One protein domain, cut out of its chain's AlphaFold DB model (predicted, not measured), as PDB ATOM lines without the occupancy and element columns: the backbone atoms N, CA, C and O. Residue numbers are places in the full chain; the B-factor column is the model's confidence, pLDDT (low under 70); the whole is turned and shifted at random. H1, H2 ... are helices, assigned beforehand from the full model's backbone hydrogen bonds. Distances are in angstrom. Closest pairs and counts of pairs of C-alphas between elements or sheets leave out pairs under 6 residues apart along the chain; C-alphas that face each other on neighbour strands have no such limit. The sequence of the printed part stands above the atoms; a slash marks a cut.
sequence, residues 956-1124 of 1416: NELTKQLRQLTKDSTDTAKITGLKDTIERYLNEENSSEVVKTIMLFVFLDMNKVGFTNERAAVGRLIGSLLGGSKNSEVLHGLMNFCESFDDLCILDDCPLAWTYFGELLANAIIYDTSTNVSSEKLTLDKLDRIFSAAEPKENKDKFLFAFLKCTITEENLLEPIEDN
ATOM      1  N   ASN A 956     162.685 186.021 196.023       77.80
ATOM      2  CA  ASN A 956     162.555 186.017 194.565       77.80
ATOM      3  C   ASN A 956     162.240 187.407 194.003       77.80
ATOM      4  O   ASN A 956     162.465 187.657 192.822       77.80
ATOM      5  N   GLU A 957     161.656 188.305 194.794       80.70
ATOM      6  CA  GLU A 957     161.342 189.668 194.366       80.70
ATOM      7  C   GLU A 957     162.527 190.607 194.592       80.70
ATOM      8  O   GLU A 957     162.903 191.329 193.668       80.70
ATOM      9  N   LEU A 958     163.224 190.494 195.728       82.12
ATOM     10  CA  LEU A 958     164.469 191.237 195.945       82.12
ATOM     11  C   LEU A 958     165.537 190.880 194.894       82.12
ATOM     12  O   LEU A 958     166.124 191.772 194.286       82.12
ATOM     13  N   THR A 959     165.737 189.592 194.587       80.93
ATOM     14  CA  THR A 959     166.685 189.174 193.531       80.93
ATOM     15  C   THR A 959     166.267 189.627 192.126       80.93
ATOM     16  O   THR A 959     167.135 189.966 191.321       80.93
ATOM     17  N   LYS A 960     164.962 189.724 191.815       83.34
ATOM     18  CA  LYS A 960     164.482 190.353 190.567       83.34
ATOM     19  C   LYS A 960     164.834 191.844 190.506       83.34
ATOM     20  O   LYS A 960     165.295 192.305 189.463       83.34
ATOM     21  N   GLN A 961     164.647 192.578 191.604       80.39
ATOM     22  CA  GLN A 961     164.935 194.015 191.677       80.39
ATOM     23  C   GLN A 961     166.446 194.290 191.587       80.39
ATOM     24  O   GLN A 961     166.864 195.133 190.792       80.39
ATOM     25  N   LEU A 962     167.282 193.504 192.275       81.77
ATOM     26  CA  LEU A 962     168.744 193.557 192.141       81.77
ATOM     27  C   LEU A 962     169.199 193.262 190.696       81.77
ATOM     28  O   LEU A 962     169.980 194.025 190.132       81.77
ATOM     29  N   ARG A 963     168.630 192.238 190.038       81.54
ATOM     30  CA  ARG A 963     168.860 191.936 188.605       81.54
ATOM     31  C   ARG A 963     168.319 192.996 187.634       81.54
ATOM     32  O   ARG A 963     168.559 192.884 186.431       81.54
ATOM     33  N   GLN A 964     167.565 193.991 188.103       80.10
ATOM     34  CA  GLN A 964     167.197 195.167 187.311       80.10
ATOM     35  C   GLN A 964     168.142 196.345 187.582       80.10
ATOM     36  O   GLN A 964     168.480 197.053 186.639       80.10
ATOM     37  N   LEU A 965     168.630 196.502 188.820       77.43
ATOM     38  CA  LEU A 965     169.666 197.477 189.174       77.43
ATOM     39  C   LEU A 965     170.961 197.249 188.375       77.43
ATOM     40  O   LEU A 965     171.525 198.193 187.833       77.43
ATOM     41  N   THR A 966     171.401 195.994 188.237       72.92
ATOM     42  CA  THR A 966     172.661 195.653 187.547       72.92
ATOM     43  C   THR A 966     172.664 195.940 186.042       72.92
ATOM     44  O   THR A 966     173.734 195.982 185.443       72.92
ATOM     45  N   LYS A 967     171.502 196.171 185.414       74.99
ATOM     46  CA  LYS A 967     171.410 196.568 183.995       74.99
ATOM     47  C   LYS A 967     171.668 198.061 183.785       74.99
ATOM     48  O   LYS A 967     172.213 198.445 182.757       74.99
ATOM     49  N   ASP A 968     171.280 198.871 184.768       68.07
ATOM     50  CA  ASP A 968     171.231 200.333 184.699       68.07
ATOM     51  C   ASP A 968     172.139 200.926 185.797       68.07
ATOM     52  O   ASP A 968     171.698 201.711 186.637       68.07
ATOM     53  N   SER A 969     173.409 200.505 185.825       64.17
ATOM     54  CA  SER A 969     174.346 200.676 186.956       64.17
ATOM     55  C   SER A 969     174.644 202.121 187.391       64.17
ATOM     56  O   SER A 969     175.204 202.327 188.468       64.17
ATOM     57  N   THR A 970     174.260 203.119 186.594       65.66
ATOM     58  CA  THR A 970     174.432 204.556 186.866       65.66
ATOM     59  C   THR A 970     173.165 205.257 187.375       65.66
ATOM     60  O   THR A 970     173.223 206.437 187.720       65.66
ATOM     61  N   ASP A 971     172.013 204.579 187.432       70.82
ATOM     62  CA  ASP A 971     170.723 205.213 187.728       70.82
ATOM     63  C   ASP A 971     170.468 205.366 189.241       70.82
ATOM     64  O   ASP A 971     169.955 204.472 189.924       70.82
ATOM     65  N   THR A 972     170.805 206.541 189.775       70.70
ATOM     66  CA  THR A 972     170.625 206.883 191.194       70.70
ATOM     67  C   THR A 972     169.166 206.865 191.652       70.70
ATOM     68  O   THR A 972     168.918 206.566 192.820       70.70
ATOM     69  N   ALA A 973     168.195 207.100 190.761       74.18
ATOM     70  CA  ALA A 973     166.773 207.044 191.102       74.18
ATOM     71  C   ALA A 973     166.275 205.598 191.282       74.18
ATOM     72  O   ALA A 973     165.352 205.349 192.060       74.18
ATOM     73  N   LYS A 974     166.913 204.620 190.621       75.32
ATOM     74  CA  LYS A 974     166.676 203.196 190.909       75.32
ATOM     75  C   LYS A 974     167.304 202.773 192.233       75.32
ATOM     76  O   LYS A 974     166.681 202.002 192.958       75.32
ATOM     77  N   ILE A 975     168.484 203.296 192.585       74.39
ATOM     78  CA  ILE A 975     169.130 203.013 193.880       74.39
ATOM     79  C   ILE A 975     168.249 203.498 195.042       74.39
ATOM     80  O   ILE A 975     168.012 202.730 195.973       74.39
ATOM     81  N   THR A 976     167.703 204.719 194.983       76.76
ATOM     82  CA  THR A 976     166.801 205.224 196.035       76.76
ATOM     83  C   THR A 976     165.475 204.463 196.081       76.76
ATOM     84  O   THR A 976     165.058 204.047 197.156       76.76
ATOM     85  N   GLY A 977     164.855 204.170 194.933       80.05
ATOM     86  CA  GLY A 977     163.626 203.366 194.895       80.05
ATOM     87  C   GLY A 977     163.787 201.946 195.467       80.05
ATOM     88  O   GLY A 977     162.851 201.419 196.066       80.05
ATOM     89  N   LEU A 978     164.971 201.337 195.320       80.26
ATOM     90  CA  LEU A 978     165.294 200.006 195.853       80.26
ATOM     91  C   LEU A 978     165.732 200.073 197.335       80.26
ATOM     92  O   LEU A 978     165.409 199.178 198.115       80.26
ATOM     93  N   LYS A 979     166.367 201.168 197.779       82.13
ATOM     94  CA  LYS A 979     166.516 201.473 199.214       82.13
ATOM     95  C   LYS A 979     165.147 201.524 199.894       82.13
ATOM     96  O   LYS A 979     164.948 200.846 200.899       82.13
ATOM     97  N   ASP A 980     164.191 202.250 199.318       81.78
ATOM     98  CA  ASP A 980     162.849 202.411 199.882       81.78
ATOM     99  C   ASP A 980     162.053 201.094 199.943       81.78
ATOM    100  O   ASP A 980     161.102 201.005 200.725       81.78
ATOM    101  N   THR A 981     162.378 200.070 199.139       81.53
ATOM    102  CA  THR A 981     161.796 198.720 199.291       81.53
ATOM    103  C   THR A 981     162.547 197.891 200.331       81.53
ATOM    104  O   THR A 981     161.903 197.231 201.145       81.53
ATOM    105  N   ILE A 982     163.880 197.969 200.395       80.40
ATOM    106  CA  ILE A 982     164.682 197.268 201.412       80.40
ATOM    107  C   ILE A 982     164.407 197.804 202.829       80.40
ATOM    108  O   ILE A 982     164.188 196.998 203.732       80.40
ATOM    109  N   GLU A 983     164.303 199.121 203.045       81.14
ATOM    110  CA  GLU A 983     163.932 199.692 204.356       81.14
ATOM    111  C   GLU A 983     162.514 199.265 204.812       81.14
ATOM    112  O   GLU A 983     162.224 199.279 206.011       81.14
ATOM    113  N   ARG A 984     161.649 198.801 203.892       80.00
ATOM    114  CA  ARG A 984     160.349 198.172 204.204       80.00
ATOM    115  C   ARG A 984     160.430 196.674 204.538       80.00
ATOM    116  O   ARG A 984     159.534 196.185 205.218       80.00
ATOM    117  N   TYR A 985     161.471 195.957 204.104       79.55
ATOM    118  CA  TYR A 985     161.697 194.541 204.450       79.55
ATOM    119  C   TYR A 985     162.573 194.346 205.701       79.55
ATOM    120  O   TYR A 985     162.439 193.332 206.393       79.55
ATOM    121  N   LEU A 986     163.469 195.299 205.989       77.93
ATOM    122  CA  LEU A 986     164.351 195.289 207.157       77.93
ATOM    123  C   LEU A 986     163.549 195.431 208.458       77.93
ATOM    124  O   LEU A 986     163.133 196.527 208.822       77.93
ATOM    125  N   ASN A 987     163.390 194.322 209.171       76.83
ATOM    126  CA  ASN A 987     162.938 194.254 210.561       76.83
ATOM    127  C   ASN A 987     164.027 193.543 211.379       76.83
ATOM    128  O   ASN A 987     164.850 192.840 210.790       76.83
ATOM    129  N   GLU A 988     164.015 193.665 212.710       69.32
ATOM    130  CA  GLU A 988     165.027 193.053 213.597       69.32
ATOM    131  C   GLU A 988     165.255 191.562 213.275       69.32
ATOM    132  O   GLU A 988     166.385 191.160 212.985       69.32
ATOM    133  N   GLU A 989     164.173 190.777 213.193       72.43
ATOM    134  CA  GLU A 989     164.190 189.340 212.867       72.43
ATOM    135  C   GLU A 989     164.686 189.027 211.438       72.43
ATOM    136  O   GLU A 989     165.381 188.036 211.229       72.43
ATOM    137  N   ASN A 990     164.367 189.879 210.456       79.70
ATOM    138  CA  ASN A 990     164.677 189.649 209.034       79.70
ATOM    139  C   ASN A 990     166.051 190.199 208.608       79.70
ATOM    140  O   ASN A 990     166.496 189.948 207.486       79.70
ATOM    141  N   SER A 991     166.707 190.987 209.468       79.01
ATOM    142  CA  SER A 991     167.921 191.758 209.156       79.01
ATOM    143  C   SER A 991     169.040 190.918 208.525       79.01
ATOM    144  O   SER A 991     169.627 191.309 207.512       79.01
ATOM    145  N   SER A 992     169.285 189.725 209.068       79.79
ATOM    146  CA  SER A 992     170.289 188.782 208.570       79.79
ATOM    147  C   SER A 992     169.910 188.148 207.227       79.79
ATOM    148  O   SER A 992     170.776 188.012 206.367       79.79
ATOM    149  N   GLU A 993     168.643 187.789 206.999       81.40
ATOM    150  CA  GLU A 993     168.211 187.123 205.759       81.40
ATOM    151  C   GLU A 993     168.154 188.098 204.568       81.40
ATOM    152  O   GLU A 993     168.590 187.764 203.460       81.40
ATOM    153  N   VAL A 994     167.732 189.347 204.806       84.96
ATOM    154  CA  VAL A 994     167.789 190.428 203.805       84.96
ATOM    155  C   VAL A 994     169.236 190.703 203.384       84.96
ATOM    156  O   VAL A 994     169.534 190.692 202.192       84.96
ATOM    157  N   VAL A 995     170.166 190.886 204.330       85.28
ATOM    158  CA  VAL A 995     171.581 191.110 203.979       85.28
ATOM    159  C   VAL A 995     172.183 189.876 203.300       85.28
ATOM    160  O   VAL A 995     172.790 190.000 202.239       85.28
ATOM    161  N   LYS A 996     171.956 188.670 203.835       85.15
ATOM    162  CA  LYS A 996     172.466 187.412 203.266       85.15
ATOM    163  C   LYS A 996     172.023 187.193 201.818       85.15
ATOM    164  O   LYS A 996     172.832 186.744 201.012       85.15
ATOM    165  N   THR A 997     170.785 187.531 201.453       83.04
ATOM    166  CA  THR A 997     170.323 187.416 200.055       83.04
ATOM    167  C   THR A 997     170.966 188.444 199.120       83.04
ATOM    168  O   THR A 997     171.280 188.096 197.983       83.04
ATOM    169  N   ILE A 998     171.251 189.665 199.590       85.26
ATOM    170  CA  ILE A 998     172.028 190.665 198.831       85.26
ATOM    171  C   ILE A 998     173.475 190.182 198.635       85.26
ATOM    172  O   ILE A 998     173.988 190.215 197.516       85.26
ATOM    173  N   MET A 999     174.123 189.679 199.690       86.06
ATOM    174  CA  MET A 999     175.511 189.207 199.618       86.06
ATOM    175  C   MET A 999     175.653 187.956 198.738       86.06
ATOM    176  O   MET A 999     176.530 187.912 197.879       86.06
ATOM    177  N   LEU A1000     174.758 186.970 198.873       84.39
ATOM    178  CA  LEU A1000     174.743 185.780 198.011       84.39
ATOM    179  C   LEU A1000     174.410 186.115 196.550       84.39
ATOM    180  O   LEU A1000     174.926 185.455 195.655       84.39
ATOM    181  N   PHE A1001     173.617 187.156 196.274       83.68
ATOM    182  CA  PHE A1001     173.448 187.645 194.903       83.68
ATOM    183  C   PHE A1001     174.781 188.143 194.316       83.68
ATOM    184  O   PHE A1001     175.109 187.809 193.178       83.68
ATOM    185  N   VAL A1002     175.604 188.862 195.089       82.03
ATOM    186  CA  VAL A1002     176.942 189.266 194.624       82.03
ATOM    187  C   VAL A1002     177.884 188.064 194.461       82.03
ATOM    188  O   VAL A1002     178.560 187.975 193.438       82.03
ATOM    189  N   PHE A1003     177.914 187.144 195.433       82.29
ATOM    190  CA  PHE A1003     178.857 186.013 195.476       82.29
ATOM    191  C   PHE A1003     178.384 184.725 194.776       82.29
ATOM    192  O   PHE A1003     179.042 183.690 194.910       82.29
ATOM    193  N   LEU A1004     177.289 184.770 194.008       79.78
ATOM    194  CA  LEU A1004     176.866 183.679 193.117       79.78
ATOM    195  C   LEU A1004     176.541 184.179 191.697       79.78
ATOM    196  O   LEU A1004     177.095 183.661 190.727       79.78
ATOM    197  N   ASP A1005     175.703 185.215 191.540       75.98
ATOM    198  CA  ASP A1005     175.346 185.730 190.205       75.98
ATOM    199  C   ASP A1005     176.466 186.602 189.585       75.98
ATOM    200  O   ASP A1005     176.568 186.674 188.357       75.98
ATOM    201  N   MET A1006     177.324 187.252 190.393       73.99
ATOM    202  CA  MET A1006     178.310 188.252 189.925       73.99
ATOM    203  C   MET A1006     179.793 187.841 190.069       73.99
ATOM    204  O   MET A1006     180.689 188.691 190.038       73.99
ATOM    205  N   ASN A1007     180.079 186.534 190.103       73.49
ATOM    206  CA  ASN A1007     181.417 185.955 190.365       73.49
ATOM    207  C   ASN A1007     182.466 186.152 189.256       73.49
ATOM    208  O   ASN A1007     183.599 185.689 189.374       73.49
ATOM    209  N   LYS A1008     182.115 186.806 188.146       70.05
ATOM    210  CA  LYS A1008     183.052 187.058 187.042       70.05
ATOM    211  C   LYS A1008     183.776 188.380 187.276       70.05
ATOM    212  O   LYS A1008     183.161 189.394 187.601       70.05
ATOM    213  N   VAL A1009     185.082 188.391 186.999       66.64
ATOM    214  CA  VAL A1009     185.936 189.588 187.115       66.64
ATOM    215  C   VAL A1009     185.343 190.787 186.361       66.64
ATOM    216  O   VAL A1009     185.397 191.895 186.874       66.64
ATOM    217  N   GLY A1010     184.702 190.561 185.207       69.24
ATOM    218  CA  GLY A1010     184.094 191.614 184.384       69.24
ATOM    219  C   GLY A1010     182.850 192.313 184.953       69.24
ATOM    220  O   GLY A1010     182.445 193.306 184.364       69.24
ATOM    221  N   PHE A1011     182.261 191.848 186.063       75.28
ATOM    222  CA  PHE A1011     181.089 192.479 186.697       75.28
ATOM    223  C   PHE A1011     181.458 193.572 187.729       75.28
ATOM    224  O   PHE A1011     180.793 193.722 188.754       75.28
ATOM    225  N   THR A1012     182.559 194.306 187.527       75.82
ATOM    226  CA  THR A1012     183.015 195.349 188.471       75.82
ATOM    227  C   THR A1012     181.991 196.468 188.642       75.82
ATOM    228  O   THR A1012     181.728 196.879 189.770       75.82
ATOM    229  N   ASN A1013     181.379 196.933 187.553       79.38
ATOM    230  CA  ASN A1013     180.416 198.037 187.582       79.38
ATOM    231  C   ASN A1013     179.110 197.631 188.282       79.38
ATOM    232  O   ASN A1013     178.517 198.406 189.028       79.38
ATOM    233  N   GLU A1014     178.674 196.395 188.068       80.83
ATOM    234  CA  GLU A1014     177.474 195.811 188.651       80.83
ATOM    235  C   GLU A1014     177.660 195.535 190.152       80.83
ATOM    236  O   GLU A1014     176.768 195.845 190.945       80.83
ATOM    237  N   ARG A1015     178.849 195.066 190.573       82.21
ATOM    238  CA  ARG A1015     179.230 195.025 191.997       82.21
ATOM    239  C   ARG A1015     179.273 196.430 192.600       82.21
ATOM    240  O   ARG A1015     178.677 196.649 193.650       82.21
ATOM    241  N   ALA A1016     179.900 197.400 191.936       81.11
ATOM    242  CA  ALA A1016     179.992 198.775 192.426       81.11
ATOM    243  C   ALA A1016     178.613 199.453 192.587       81.11
ATOM    244  O   ALA A1016     178.393 200.168 193.566       81.11
ATOM    245  N   ALA A1017     177.648 199.170 191.702       82.27
ATOM    246  CA  ALA A1017     176.261 199.624 191.839       82.27
ATOM    247  C   ALA A1017     175.560 199.042 193.086       82.27
ATOM    248  O   ALA A1017     174.850 199.767 193.788       82.27
ATOM    249  N   VAL A1018     175.808 197.770 193.429       83.21
ATOM    250  CA  VAL A1018     175.351 197.188 194.709       83.21
ATOM    251  C   VAL A1018     176.114 197.789 195.902       83.21
ATOM    252  O   VAL A1018     175.518 198.021 196.950       83.21
ATOM    253  N   GLY A1019     177.390 198.152 195.738       83.44
ATOM    254  CA  GLY A1019     178.148 198.929 196.726       83.44
ATOM    255  C   GLY A1019     177.482 200.271 197.064       83.44
ATOM    256  O   GLY A1019     177.316 200.594 198.239       83.44
ATOM    257  N   ARG A1020     176.997 201.014 196.057       81.50
ATOM    258  CA  ARG A1020     176.207 202.247 196.271       81.50
ATOM    259  C   ARG A1020     174.898 201.992 197.017       81.50
ATOM    260  O   ARG A1020     174.545 202.773 197.896       81.50
ATOM    261  N   LEU A1021     174.194 200.901 196.705       83.87
ATOM    262  CA  LEU A1021     172.981 200.497 197.427       83.87
ATOM    263  C   LEU A1021     173.281 200.240 198.915       83.87
ATOM    264  O   LEU A1021     172.573 200.761 199.773       83.87
ATOM    265  N   ILE A1022     174.363 199.514 199.224       83.88
ATOM    266  CA  ILE A1022     174.822 199.269 200.602       83.88
ATOM    267  C   ILE A1022     175.193 200.590 201.298       83.88
ATOM    268  O   ILE A1022     174.757 200.818 202.423       83.88
ATOM    269  N   GLY A1023     175.917 201.495 200.630       79.81
ATOM    270  CA  GLY A1023     176.219 202.831 201.164       79.81
ATOM    271  C   GLY A1023     174.956 203.639 201.480       79.81
ATOM    272  O   GLY A1023     174.819 204.177 202.576       79.81
ATOM    273  N   SER A1024     173.982 203.646 200.566       81.13
ATOM    274  CA  SER A1024     172.701 204.338 200.752       81.13
ATOM    275  C   SER A1024     171.873 203.765 201.911       81.13
ATOM    276  O   SER A1024     171.174 204.517 202.593       81.13
ATOM    277  N   LEU A1025     171.962 202.454 202.161       81.55
ATOM    278  CA  LEU A1025     171.325 201.767 203.293       81.55
ATOM    279  C   LEU A1025     172.043 202.027 204.630       81.55
ATOM    280  O   LEU A1025     171.383 202.201 205.650       81.55
ATOM    281  N   LEU A1026     173.378 202.113 204.637       78.97
ATOM    282  CA  LEU A1026     174.166 202.458 205.830       78.97
ATOM    283  C   LEU A1026     174.010 203.936 206.238       78.97
ATOM    284  O   LEU A1026     174.004 204.240 207.430       78.97
ATOM    285  N   GLY A1027     173.800 204.833 205.270       74.54
ATOM    286  CA  GLY A1027     173.292 206.198 205.484       74.54
ATOM    287  C   GLY A1027     171.759 206.276 205.618       74.54
ATOM    288  O   GLY A1027     171.170 207.344 205.445       74.54
ATOM    289  N   GLY A1028     171.088 205.138 205.831       74.78
ATOM    290  CA  GLY A1028     169.639 205.004 205.973       74.78
ATOM    291  C   GLY A1028     169.126 205.107 207.406       74.78
ATOM    292  O   GLY A1028     169.887 205.271 208.359       74.78
ATOM    293  N   SER A1029     167.803 205.002 207.547       75.65
ATOM    294  CA  SER A1029     167.124 205.095 208.850       75.65
ATOM    295  C   SER A1029     167.315 203.843 209.719       75.65
ATOM    296  O   SER A1029     167.245 203.927 210.942       75.65
ATOM    297  N   LYS A1030     167.609 202.703 209.079       78.01
ATOM    298  CA  LYS A1030     167.780 201.366 209.675       78.01
ATOM    299  C   LYS A1030     169.238 200.891 209.647       78.01
ATOM    300  O   LYS A1030     169.545 199.751 209.289       78.01
ATOM    301  N   ASN A1031     170.168 201.805 209.936       79.12
ATOM    302  CA  ASN A1031     171.602 201.538 209.793       79.12
ATOM    303  C   ASN A1031     172.113 200.470 210.784       79.12
ATOM    304  O   ASN A1031     173.000 199.689 210.437       79.12
ATOM    305  N   SER A1032     171.502 200.364 211.966       79.04
ATOM    306  CA  SER A1032     171.756 199.327 212.973       79.04
ATOM    307  C   SER A1032     171.473 197.917 212.455       79.04
ATOM    308  O   SER A1032     172.304 197.024 212.612       79.04
ATOM    309  N   GLU A1033     170.329 197.718 211.807       81.63
ATOM    310  CA  GLU A1033     169.870 196.423 211.305       81.63
ATOM    311  C   GLU A1033     170.725 195.947 210.126       81.63
ATOM    312  O   GLU A1033     171.055 194.765 210.037       81.63
ATOM    313  N   VAL A1034     171.152 196.869 209.256       82.49
ATOM    314  CA  VAL A1034     172.071 196.570 208.143       82.49
ATOM    315  C   VAL A1034     173.463 196.198 208.662       82.49
ATOM    316  O   VAL A1034     174.041 195.218 208.196       82.49
ATOM    317  N   LEU A1035     173.991 196.921 209.659       81.83
ATOM    318  CA  LEU A1035     175.270 196.584 210.297       81.83
ATOM    319  C   LEU A1035     175.211 195.223 211.011       81.83
ATOM    320  O   LEU A1035     176.124 194.418 210.847       81.83
ATOM    321  N   HIS A1036     174.130 194.931 211.740       82.89
ATOM    322  CA  HIS A1036     173.905 193.633 212.388       82.89
ATOM    323  C   HIS A1036     173.813 192.486 211.368       82.89
ATOM    324  O   HIS A1036     174.465 191.456 211.531       82.89
ATOM    325  N   GLY A1037     173.075 192.679 210.269       82.81
ATOM    326  CA  GLY A1037     173.001 191.703 209.181       82.81
ATOM    327  C   GLY A1037     174.351 191.450 208.497       82.81
ATOM    328  O   GLY A1037     174.644 190.309 208.143       82.81
ATOM    329  N   LEU A1038     175.198 192.480 208.356       84.24
ATOM    330  CA  LEU A1038     176.558 192.349 207.817       84.24
ATOM    331  C   LEU A1038     177.511 191.634 208.788       84.24
ATOM    332  O   LEU A1038     178.270 190.777 208.347       84.24
ATOM    333  N   MET A1039     177.450 191.930 210.092       82.21
ATOM    334  CA  MET A1039     178.242 191.223 211.110       82.21
ATOM    335  C   MET A1039     177.915 189.725 211.127       82.21
ATOM    336  O   MET A1039     178.808 188.903 210.940       82.21
ATOM    337  N   ASN A1040     176.629 189.375 211.218       83.18
ATOM    338  CA  ASN A1040     176.177 187.980 211.237       83.18
ATOM    339  C   ASN A1040     176.518 187.235 209.927       83.18
ATOM    340  O   ASN A1040     176.683 186.015 209.925       83.18
ATOM    341  N   PHE A1041     176.634 187.951 208.801       84.08
ATOM    342  CA  PHE A1041     177.107 187.389 207.535       84.08
ATOM    343  C   PHE A1041     178.627 187.133 207.528       84.08
ATOM    344  O   PHE A1041     179.055 186.117 206.988       84.08
ATOM    345  N   CYS A1042     179.440 187.999 208.143       80.09
ATOM    346  CA  CYS A1042     180.875 187.749 208.322       80.09
ATOM    347  C   CYS A1042     181.140 186.570 209.270       80.09
ATOM    348  O   CYS A1042     181.955 185.713 208.944       80.09
ATOM    349  N   GLU A1043     180.415 186.482 210.389       79.74
ATOM    350  CA  GLU A1043     180.550 185.381 211.358       79.74
ATOM    351  C   GLU A1043     180.139 184.016 210.775       79.74
ATOM    352  O   GLU A1043     180.722 182.996 211.126       79.74
ATOM    353  N   SER A1044     179.172 183.987 209.848       78.94
ATOM    354  CA  SER A1044     178.720 182.758 209.172       78.94
ATOM    355  C   SER A1044     179.364 182.515 207.798       78.94
ATOM    356  O   SER A1044     178.893 181.671 207.038       78.94
ATOM    357  N   PHE A1045     180.435 183.233 207.445       78.54
ATOM    358  CA  PHE A1045     180.990 183.205 206.087       78.54
ATOM    359  C   PHE A1045     181.555 181.832 205.682       78.54
ATOM    360  O   PHE A1045     181.273 181.346 204.583       78.54
ATOM    361  N   ASP A1046     182.308 181.187 206.579       71.34
ATOM    362  CA  ASP A1046     182.913 179.871 206.331       71.34
ATOM    363  C   ASP A1046     181.855 178.742 206.353       71.34
ATOM    364  O   ASP A1046     181.895 177.840 205.512       71.34
ATOM    365  N   ASP A1047     180.830 178.851 207.213       73.53
ATOM    366  CA  ASP A1047     179.659 177.949 207.272       73.53
ATOM    367  C   ASP A1047     178.843 177.920 205.964       73.53
ATOM    368  O   ASP A1047     178.120 176.960 205.688       73.53
ATOM    369  N   LEU A1048     178.929 178.981 205.153       69.72
ATOM    370  CA  LEU A1048     178.212 179.107 203.881       69.72
ATOM    371  C   LEU A1048     178.988 178.549 202.678       69.72
ATOM    372  O   LEU A1048     178.461 178.586 201.566       69.72
ATOM    373  N   CYS A1049     180.214 178.047 202.876       67.24
ATOM    374  CA  CYS A1049     181.092 177.482 201.840       67.24
ATOM    375  C   CYS A1049     181.343 178.404 200.623       67.24
ATOM    376  O   CYS A1049     181.736 177.942 199.554       67.24
ATOM    377  N   ILE A1050     181.167 179.725 200.773       69.98
ATOM    378  CA  ILE A1050     181.217 180.707 199.666       69.98
ATOM    379  C   ILE A1050     182.581 180.710 198.948       69.98
ATOM    380  O   ILE A1050     182.666 181.055 197.771       69.98
ATOM    381  N   LEU A1051     183.653 180.297 199.632       71.38
ATOM    382  CA  LEU A1051     184.998 180.199 199.061       71.38
ATOM    383  C   LEU A1051     185.160 179.077 198.023       71.38
ATOM    384  O   LEU A1051     186.036 179.208 197.167       71.38
ATOM    385  N   ASP A1052     184.318 178.038 198.052       71.13
ATOM    386  CA  ASP A1052     184.340 176.953 197.061       71.13
ATOM    387  C   ASP A1052     183.804 177.440 195.697       71.13
ATOM    388  O   ASP A1052     184.405 177.164 194.655       71.13
ATOM    389  N   ASP A1053     182.716 178.222 195.701       70.91
ATOM    390  CA  ASP A1053     182.097 178.807 194.496       70.91
ATOM    391  C   ASP A1053     182.736 180.148 194.068       70.91
ATOM    392  O   ASP A1053     182.687 180.531 192.893       70.91
ATOM    393  N   CYS A1054     183.319 180.898 195.011       72.80
ATOM    394  CA  CYS A1054     183.884 182.228 194.785       72.80
ATOM    395  C   CYS A1054     185.147 182.488 195.640       72.80
ATOM    396  O   CYS A1054     185.100 183.249 196.612       72.80
ATOM    397  N   PRO A1055     186.333 181.982 195.241       74.77
ATOM    398  CA  PRO A1055     187.584 182.175 195.990       74.77
ATOM    399  C   PRO A1055     188.056 183.642 196.088       74.77
ATOM    400  O   PRO A1055     188.970 183.950 196.850       74.77
ATOM    401  N   LEU A1056     187.437 184.565 195.339       77.62
ATOM    402  CA  LEU A1056     187.678 186.011 195.416       77.62
ATOM    403  C   LEU A1056     186.669 186.763 196.309       77.62
ATOM    404  O   LEU A1056     186.779 187.984 196.427       77.62
ATOM    405  N   ALA A1057     185.714 186.089 196.960       81.71
ATOM    406  CA  ALA A1057     184.590 186.738 197.650       81.71
ATOM    407  C   ALA A1057     185.016 187.769 198.719       81.71
ATOM    408  O   ALA A1057     184.518 188.894 198.700       81.71
ATOM    409  N   TRP A1058     186.011 187.463 199.565       81.85
ATOM    410  CA  TRP A1058     186.583 188.429 200.524       81.85
ATOM    411  C   TRP A1058     187.148 189.695 199.862       81.85
ATOM    412  O   TRP A1058     187.103 190.778 200.442       81.85
ATOM    413  N   THR A1059     187.658 189.586 198.633       80.58
ATOM    414  CA  THR A1059     188.184 190.744 197.896       80.58
ATOM    415  C   THR A1059     187.064 191.569 197.266       80.58
ATOM    416  O   THR A1059     187.072 192.791 197.389       80.58
ATOM    417  N   TYR A1060     186.036 190.916 196.711       83.83
ATOM    418  CA  TYR A1060     184.817 191.575 196.232       83.83
ATOM    419  C   TYR A1060     184.037 192.247 197.378       83.83
ATOM    420  O   TYR A1060     183.426 193.291 197.166       83.83
ATOM    421  N   PHE A1061     184.111 191.725 198.607       85.48
ATOM    422  CA  PHE A1061     183.586 192.396 199.800       85.48
ATOM    423  C   PHE A1061     184.331 193.707 200.112       85.48
ATOM    424  O   PHE A1061     183.703 194.716 200.436       85.48
ATOM    425  N   GLY A1062     185.655 193.728 199.917       81.93
ATOM    426  CA  GLY A1062     186.465 194.949 199.968       81.93
ATOM    427  C   GLY A1062     186.085 195.969 198.886       81.93
ATOM    428  O   GLY A1062     185.928 197.148 199.202       81.93
ATOM    429  N   GLU A1063     185.867 195.526 197.639       81.41
ATOM    430  CA  GLU A1063     185.381 196.382 196.534       81.41
ATOM    431  C   GLU A1063     184.003 197.003 196.841       81.41
ATOM    432  O   GLU A1063     183.781 198.193 196.594       81.41
ATOM    433  N   LEU A1064     183.078 196.211 197.401       84.24
ATOM    434  CA  LEU A1064     181.735 196.654 197.793       84.24
ATOM    435  C   LEU A1064     181.784 197.735 198.879       84.24
ATOM    436  O   LEU A1064     181.166 198.786 198.718       84.24
ATOM    437  N   LEU A1065     182.518 197.492 199.971       84.14
ATOM    438  CA  LEU A1065     182.597 198.435 201.092       84.14
ATOM    439  C   LEU A1065     183.381 199.707 200.735       84.14
ATOM    440  O   LEU A1065     183.016 200.785 201.201       84.14
ATOM    441  N   ALA A1066     184.384 199.624 199.854       81.33
ATOM    442  CA  ALA A1066     185.045 200.808 199.304       81.33
ATOM    443  C   ALA A1066     184.054 201.703 198.532       81.33
ATOM    444  O   ALA A1066     183.971 202.905 198.795       81.33
ATOM    445  N   ASN A1067     183.242 201.113 197.645       81.53
ATOM    446  CA  ASN A1067     182.189 201.839 196.927       81.53
ATOM    447  C   ASN A1067     181.099 202.385 197.873       81.53
ATOM    448  O   ASN A1067     180.614 203.493 197.657       81.53
ATOM    449  N   ALA A1068     180.737 201.657 198.934       81.26
ATOM    450  CA  ALA A1068     179.729 202.092 199.905       81.26
ATOM    451  C   ALA A1068     180.135 203.367 200.671       81.26
ATOM    452  O   ALA A1068     179.333 204.295 200.782       81.26
ATOM    453  N   ILE A1069     181.380 203.447 201.156       78.74
ATOM    454  CA  ILE A1069     181.886 204.629 201.882       78.74
ATOM    455  C   ILE A1069     182.068 205.824 200.937       78.74
ATOM    456  O   ILE A1069     181.743 206.958 201.293       78.74
ATOM    457  N   ILE A1070     182.574 205.592 199.723       76.44
ATOM    458  CA  ILE A1070     182.792 206.667 198.740       76.44
ATOM    459  C   ILE A1070     181.453 207.202 198.197       76.44
ATOM    460  O   ILE A1070     181.340 208.380 197.849       76.44
ATOM    461  N   TYR A1071     180.391 206.393 198.247       76.99
ATOM    462  CA  TYR A1071     179.030 206.860 198.015       76.99
ATOM    463  C   TYR A1071     178.501 207.723 199.177       76.99
ATOM    464  O   TYR A1071     178.175 208.877 198.932       76.99
ATOM    465  N   ASP A1072     178.510 207.264 200.439       74.22
ATOM    466  CA  ASP A1072     178.024 208.079 201.585       74.22
ATOM    467  C   ASP A1072     178.815 209.394 201.763       74.22
ATOM    468  O   ASP A1072     178.247 210.438 202.080       74.22
ATOM    469  N   THR A1073     180.122 209.394 201.476       69.09
ATOM    470  CA  THR A1073     180.953 210.613 201.547       69.09
ATOM    471  C   THR A1073     180.769 211.581 200.372       69.09
ATOM    472  O   THR A1073     181.098 212.761 200.521       69.09
ATOM    473  N   SER A1074     180.217 211.136 199.234       68.76
ATOM    474  CA  SER A1074     179.839 212.015 198.115       68.76
ATOM    475  C   SER A1074     178.373 212.468 198.200       68.76
ATOM    476  O   SER A1074     178.085 213.654 198.012       68.76
ATOM    477  N   THR A1075     177.445 211.586 198.588       65.19
ATOM    478  CA  THR A1075     176.045 211.931 198.870       65.19
ATOM    479  C   THR A1075     175.904 212.550 200.259       65.19
ATOM    480  O   THR A1075     175.485 211.903 201.212       65.19
ATOM    481  N   ASN A1076     176.230 213.841 200.349       55.01
ATOM    482  CA  ASN A1076     176.246 214.685 201.554       55.01
ATOM    483  C   ASN A1076     174.831 214.951 202.149       55.01
ATOM    484  O   ASN A1076     174.413 216.100 202.286       55.01
ATOM    485  N   VAL A1077     174.075 213.881 202.422       53.61
ATOM    486  CA  VAL A1077     172.615 213.840 202.658       53.61
ATOM    487  C   VAL A1077     172.259 213.159 203.992       53.61
ATOM    488  O   VAL A1077     171.220 213.464 204.577       53.61
ATOM    489  N   SER A1078     173.111 212.264 204.498       52.09
ATOM    490  CA  SER A1078     172.955 211.565 205.780       52.09
ATOM    491  C   SER A1078     173.366 212.455 206.968       52.09
ATOM    492  O   SER A1078     174.407 213.114 206.952       52.09
ATOM    493  N   SER A1079     172.559 212.482 208.038       49.84
ATOM    494  CA  SER A1079     172.895 213.204 209.282       49.84
ATOM    495  C   SER A1079     173.921 212.466 210.150       49.84
ATOM    496  O   SER A1079     174.581 213.083 210.984       49.84
ATOM    497  N   GLU A1080     174.082 211.160 209.934       58.26
ATOM    498  CA  GLU A1080     175.148 210.339 210.502       58.26
ATOM    499  C   GLU A1080     176.056 209.820 209.385       58.26
ATOM    500  O   GLU A1080     175.731 208.827 208.736       58.26
ATOM    501  N   LYS A1081     177.216 210.456 209.192       59.50
ATOM    502  CA  LYS A1081     178.248 209.943 208.278       59.50
ATOM    503  C   LYS A1081     178.701 208.543 208.700       59.50
ATOM    504  O   LYS A1081     178.850 208.275 209.898       59.50
ATOM    505  N   LEU A1082     178.999 207.681 207.732       64.19
ATOM    506  CA  LEU A1082     179.572 206.356 207.958       64.19
ATOM    507  C   LEU A1082     181.025 206.470 208.462       64.19
ATOM    508  O   LEU A1082     181.986 206.455 207.695       64.19
ATOM    509  N   THR A1083     181.194 206.613 209.777       62.62
ATOM    510  CA  THR A1083     182.512 206.627 210.426       62.62
ATOM    511  C   THR A1083     183.157 205.243 210.391       62.62
ATOM    512  O   THR A1083     182.474 204.225 210.515       62.62
ATOM    513  N   LEU A1084     184.493 205.186 210.290       64.80
ATOM    514  CA  LEU A1084     185.211 203.904 210.312       64.80
ATOM    515  C   LEU A1084     184.972 203.132 211.626       64.80
ATOM    516  O   LEU A1084     184.924 201.909 211.608       64.80
ATOM    517  N   ASP A1085     184.697 203.842 212.726       63.52
ATOM    518  CA  ASP A1085     184.269 203.284 214.020       63.52
ATOM    519  C   ASP A1085     182.992 202.412 213.934       63.52
ATOM    520  O   ASP A1085     182.822 201.496 214.735       63.52
ATOM    521  N   LYS A1086     182.081 202.665 212.975       67.14
ATOM    522  CA  LYS A1086     180.919 201.785 212.723       67.14
ATOM    523  C   LYS A1086     181.316 200.504 211.974       67.14
ATOM    524  O   LYS A1086     180.676 199.472 212.156       67.14
ATOM    525  N   LEU A1087     182.364 200.567 211.149       70.50
ATOM    526  CA  LEU A1087     182.870 199.452 210.338       70.50
ATOM    527  C   LEU A1087     183.896 198.583 211.080       70.50
ATOM    528  O   LEU A1087     184.062 197.420 210.728       70.50
ATOM    529  N   ASP A1088     184.519 199.102 212.140       67.81
ATOM    530  CA  ASP A1088     185.432 198.389 213.049       67.81
ATOM    531  C   ASP A1088     184.855 197.049 213.547       67.81
ATOM    532  O   ASP A1088     185.544 196.032 213.611       67.81
ATOM    533  N   ARG A1089     183.535 196.991 213.776       70.44
ATOM    534  CA  ARG A1089     182.828 195.747 214.130       70.44
ATOM    535  C   ARG A1089     182.804 194.711 212.999       70.44
ATOM    536  O   ARG A1089     182.913 193.521 213.274       70.44
ATOM    537  N   ILE A1090     182.708 195.149 211.742       74.50
ATOM    538  CA  ILE A1090     182.769 194.277 210.554       74.50
ATOM    539  C   ILE A1090     184.216 193.820 210.317       74.50
ATOM    540  O   ILE A1090     184.458 192.647 210.044       74.50
ATOM    541  N   PHE A1091     185.198 194.715 210.490       72.05
ATOM    542  CA  PHE A1091     186.619 194.349 210.443       72.05
ATOM    543  C   PHE A1091     187.000 193.375 211.569       72.05
ATOM    544  O   PHE A1091     187.813 192.477 211.352       72.05
ATOM    545  N   SER A1092     186.381 193.494 212.746       70.59
ATOM    546  CA  SER A1092     186.535 192.550 213.857       70.59
ATOM    547  C   SER A1092     185.957 191.174 213.516       70.59
ATOM    548  O   SER A1092     186.706 190.202 213.567       70.59
ATOM    549  N   ALA A1093     184.695 191.107 213.069       71.29
ATOM    550  CA  ALA A1093     183.957 189.871 212.763       71.29
ATOM    551  C   ALA A1093     184.553 188.997 211.636       71.29
ATOM    552  O   ALA A1093     184.158 187.847 211.474       71.29
ATOM    553  N   ALA A1094     185.498 189.518 210.846       67.13
ATOM    554  CA  ALA A1094     186.218 188.747 209.834       67.13
ATOM    555  C   ALA A1094     187.439 188.010 210.428       67.13
ATOM    556  O   ALA A1094     188.559 188.528 210.416       67.13
ATOM    557  N   GLU A1095     187.242 186.792 210.922       62.79
ATOM    558  CA  GLU A1095     188.302 185.803 211.192       62.79
ATOM    559  C   GLU A1095     188.093 184.588 210.260       62.79
ATOM    560  O   GLU A1095     186.949 184.353 209.875       62.79
ATOM    561  N   PRO A1096     189.129 183.829 209.837       61.63
ATOM    562  CA  PRO A1096     190.528 183.829 210.284       61.63
ATOM    563  C   PRO A1096     191.463 184.844 209.589       61.63
ATOM    564  O   PRO A1096     191.185 185.397 208.520       61.63
ATOM    565  N   LYS A1097     192.639 185.049 210.203       60.87
ATOM    566  CA  LYS A1097     193.632 186.096 209.873       60.87
ATOM    567  C   LYS A1097     194.048 186.168 208.396       60.87
ATOM    568  O   LYS A1097     194.121 187.261 207.844       60.87
ATOM    569  N   GLU A1098     194.286 185.037 207.729       62.11
ATOM    570  CA  GLU A1098     194.754 185.039 206.329       62.11
ATOM    571  C   GLU A1098     193.722 185.584 205.332       62.11
ATOM    572  O   GLU A1098     194.085 186.079 204.265       62.11
ATOM    573  N   ASN A1099     192.432 185.496 205.661       66.41
ATOM    574  CA  ASN A1099     191.358 186.060 204.848       66.41
ATOM    575  C   ASN A1099     191.091 187.527 205.216       66.41
ATOM    576  O   ASN A1099     190.862 188.343 204.319       66.41
ATOM    577  N   LYS A1100     191.243 187.879 206.501       67.94
ATOM    578  CA  LYS A1100     191.220 189.259 207.013       67.94
ATOM    579  C   LYS A1100     192.219 190.158 206.273       67.94
ATOM    580  O   LYS A1100     191.824 191.203 205.762       67.94
ATOM    581  N   ASP A1101     193.468 189.710 206.111       68.81
ATOM    582  CA  ASP A1101     194.510 190.443 205.370       68.81
ATOM    583  C   ASP A1101     194.117 190.683 203.894       68.81
ATOM    584  O   ASP A1101     194.318 191.782 203.377       68.81
ATOM    585  N   LYS A1102     193.503 189.700 203.210       70.65
ATOM    586  CA  LYS A1102     193.034 189.842 201.811       70.65
ATOM    587  C   LYS A1102     191.887 190.850 201.693       70.65
ATOM    588  O   LYS A1102     191.877 191.661 200.767       70.65
ATOM    589  N   PHE A1103     190.933 190.798 202.622       78.15
ATOM    590  CA  PHE A1103     189.780 191.698 202.689       78.15
ATOM    591  C   PHE A1103     190.207 193.144 202.975       78.15
ATOM    592  O   PHE A1103     189.913 194.041 202.180       78.15
ATOM    593  N   LEU A1104     190.964 193.359 204.059       74.14
ATOM    594  CA  LEU A1104     191.510 194.666 204.423       74.14
ATOM    595  C   LEU A1104     192.389 195.225 203.301       74.14
ATOM    596  O   LEU A1104     192.278 196.404 202.966       74.14
ATOM    597  N   PHE A1105     193.217 194.391 202.663       72.73
ATOM    598  CA  PHE A1105     194.027 194.844 201.540       72.73
ATOM    599  C   PHE A1105     193.181 195.274 200.331       72.73
ATOM    600  O   PHE A1105     193.435 196.337 199.771       72.73
ATOM    601  N   ALA A1106     192.167 194.500 199.932       75.07
ATOM    602  CA  ALA A1106     191.291 194.863 198.814       75.07
ATOM    603  C   ALA A1106     190.541 196.183 199.075       75.07
ATOM    604  O   ALA A1106     190.480 197.049 198.200       75.07
ATOM    605  N   PHE A1107     190.039 196.358 200.300       81.03
ATOM    606  CA  PHE A1107     189.385 197.581 200.763       81.03
ATOM    607  C   PHE A1107     190.322 198.802 200.720       81.03
ATOM    608  O   PHE A1107     189.975 199.836 200.137       81.03
ATOM    609  N   LEU A1108     191.534 198.685 201.277       76.61
ATOM    610  CA  LEU A1108     192.517 199.774 201.254       76.61
ATOM    611  C   LEU A1108     193.031 200.054 199.840       76.61
ATOM    612  O   LEU A1108     193.222 201.215 199.493       76.61
ATOM    613  N   LYS A1109     193.191 199.033 198.987       73.92
ATOM    614  CA  LYS A1109     193.578 199.245 197.588       73.92
ATOM    615  C   LYS A1109     192.536 200.108 196.871       73.92
ATOM    616  O   LYS A1109     192.897 201.173 196.388       73.92
ATOM    617  N   CYS A1110     191.263 199.710 196.860       75.31
ATOM    618  CA  CYS A1110     190.224 200.429 196.109       75.31
ATOM    619  C   CYS A1110     189.974 201.851 196.652       75.31
ATOM    620  O   CYS A1110     189.740 202.774 195.875       75.31
ATOM    621  N   THR A1111     190.083 202.061 197.971       72.35
ATOM    622  CA  THR A1111     189.948 203.405 198.575       72.35
ATOM    623  C   THR A1111     191.161 204.323 198.359       72.35
ATOM    624  O   THR A1111     191.004 205.540 198.440       72.35
ATOM    625  N   ILE A1112     192.356 203.783 198.067       70.04
ATOM    626  CA  ILE A1112     193.593 204.563 197.845       70.04
ATOM    627  C   ILE A1112     193.914 204.758 196.353       70.04
ATOM    628  O   ILE A1112     194.416 205.820 195.978       70.04
ATOM    629  N   THR A1113     193.673 203.758 195.498       63.68
ATOM    630  CA  THR A1113     193.979 203.825 194.052       63.68
ATOM    631  C   THR A1113     192.830 204.369 193.204       63.68
ATOM    632  O   THR A1113     193.049 204.676 192.037       63.68
ATOM    633  N   GLU A1114     191.623 204.470 193.772       65.23
ATOM    634  CA  GLU A1114     190.358 204.759 193.074       65.23
ATOM    635  C   GLU A1114     189.999 203.756 191.949       65.23
ATOM    636  O   GLU A1114     189.070 203.977 191.172       65.23
ATOM    637  N   GLU A1115     190.689 202.611 191.880       63.10
ATOM    638  CA  GLU A1115     190.356 201.516 190.965       63.10
ATOM    639  C   GLU A1115     189.059 200.806 191.396       63.10
ATOM    640  O   GLU A1115     188.780 200.650 192.585       63.10
ATOM    641  N   ASN A1116     188.278 200.336 190.418       62.03
ATOM    642  CA  ASN A1116     186.990 199.649 190.606       62.03
ATOM    643  C   ASN A1116     185.912 200.465 191.364       62.03
ATOM    644  O   ASN A1116     184.963 199.898 191.912       62.03
ATOM    645  N   LEU A1117     186.016 201.801 191.347       67.05
ATOM    646  CA  LEU A1117     184.971 202.725 191.800       67.05
ATOM    647  C   LEU A1117     184.097 203.207 190.635       67.05
ATOM    648  O   LEU A1117     184.609 203.501 189.556       67.05
ATOM    649  N   LEU A1118     182.786 203.350 190.863       66.11
ATOM    650  CA  LEU A1118     181.862 203.847 189.826       66.11
ATOM    651  C   LEU A1118     181.800 205.389 189.739       66.11
ATOM    652  O   LEU A1118     181.402 205.925 188.714       66.11
ATOM    653  N   GLU A1119     182.182 206.100 190.809       65.78
ATOM    654  CA  GLU A1119     182.505 207.542 190.814       65.78
ATOM    655  C   GLU A1119     183.727 207.760 191.733       65.78
ATOM    656  O   GLU A1119     183.652 207.407 192.913       65.78
ATOM    657  N   PRO A1120     184.858 208.297 191.232       66.29
ATOM    658  CA  PRO A1120     185.987 208.715 192.063       66.29
ATOM    659  C   PRO A1120     185.719 210.076 192.724       66.29
ATOM    660  O   PRO A1120     184.882 210.853 192.264       66.29
ATOM    661  N   ILE A1121     186.474 210.423 193.772       66.82
ATOM    662  CA  ILE A1121     186.313 211.725 194.433       66.82
ATOM    663  C   ILE A1121     186.995 212.809 193.581       66.82
ATOM    664  O   ILE A1121     188.219 212.974 193.606       66.82
ATOM    665  N   GLU A1122     186.202 213.562 192.813       64.36
ATOM    666  CA  GLU A1122     186.687 214.676 191.979       64.36
ATOM    667  C   GLU A1122     187.433 215.730 192.814       64.36
ATOM    668  O   GLU A1122     188.516 216.192 192.448       64.36
ATOM    669  N   ASP A1123     186.869 216.068 193.974       69.33
ATOM    670  CA  ASP A1123     187.382 217.090 194.878       69.33
ATOM    671  C   ASP A1123     188.646 216.613 195.615       69.33
ATOM    672  O   ASP A1123     188.598 215.821 196.563       69.33
ATOM    673  N   ASN A1124     189.795 217.133 195.178       67.72
ATOM    674  CA  ASN A1124     191.098 216.817 195.756       67.72
ATOM    675  C   ASN A1124     191.192 217.144 197.256       67.72
ATOM    676  O   ASN A1124     191.929 216.453 197.956       67.72
TER     677      ASN A1124
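This is residues 956 to 1124 of the 1416 residues of the protein "MIF4G domain-containing protein" of Strongyloides stercoralis (UniProt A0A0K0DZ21). What does this domain look like? It is a compact helical globule with H4 and H7 crossing in the middle; H2 packs on H4 on one side, with H1 next to it, and H9 packs on H7 on the far side. H5 and H8 lie side by side along another side, H3 meets H5 with its residues 991 to 996 and runs away from it at a steep tilt, and little H6 is far from the middle. What is the count? The printed part has 169 residues with nine named helices, H1 to H9 in order, and no named strand; the class is all helix. The radius of gyration of the C-alphas is 14.7 A and the spans are 40 by 37 by 32 A.

Where do the first helices run? H1 is residues 956 to 965, from C-alpha 956 at (162.555, 186.017, 194.565). H2 is 972 to 985, 20.2 A long, H3 is 991 to 1005, 21.2 A, and H4 is 1012 to 1026, 20.7 A. And the rest? H5 is residues 1031 to 1043, H6 1050 to 1053, H7 1057 to 1074, 25.7 A, and H8 1084 to 1093. H9 is residues 1097 to 1113, 23.8 A, ending with C-alpha 1113 at (193.979, 203.825, 194.052).

What does the hub, H4, touch? H4 touches H7 at a steep tilt of 58 degrees, with the closest C-alphas, Gly 1023 and Ala 1068, 3.8 A apart. With residues 1020 to 1025 alone it touches H2, closest at Ile 975 and Leu 1021, C-alphas 5.8 A apart. It only just touches H1, with 3 pairs of C-alphas within 8 A, closest at Leu 965 and Ala 1017, 7.4 A, and it touches H5 only at the corner, at Leu 1025 and Asn 1031, 6.5 A. What lies further out? H3 touches H5 with residues 991 to 996 alone, the closest C-alphas being Ser 992 and Gly 1037, 4.0 A; H5 touches H8 at a shallow tilt of 28 degrees, closest at Met 1039 and Ile 1090, 5.5 A. H7 touches H9, closest at Gly 1062 and Phe 1107, 4.0 A, while H6 only just touches H3, with 3 pairs within 8 A, closest at Phe 1003 and Ile 1050, 7.2 A. How do the backbones fare? In H1, H3, H4, H5 and H7 every O i to N i+4 pair is within hydrogen-bond range; H2 has 9 of 10, H8 4 of 6, H9 12 of 13, and H6 is too short for such a pair.

How far does it reach? The two C-alphas farthest apart, Asp 1047 and Asn 1124, are 42.1 A apart. Is it unbroken? The printed part has no cut, and no link is long. Where is confidence low? The mean pLDDT of the printed part is 75.0, with residues 1073 to 1086, 1094 to 1101 and 1113 to 1124 among those under 70.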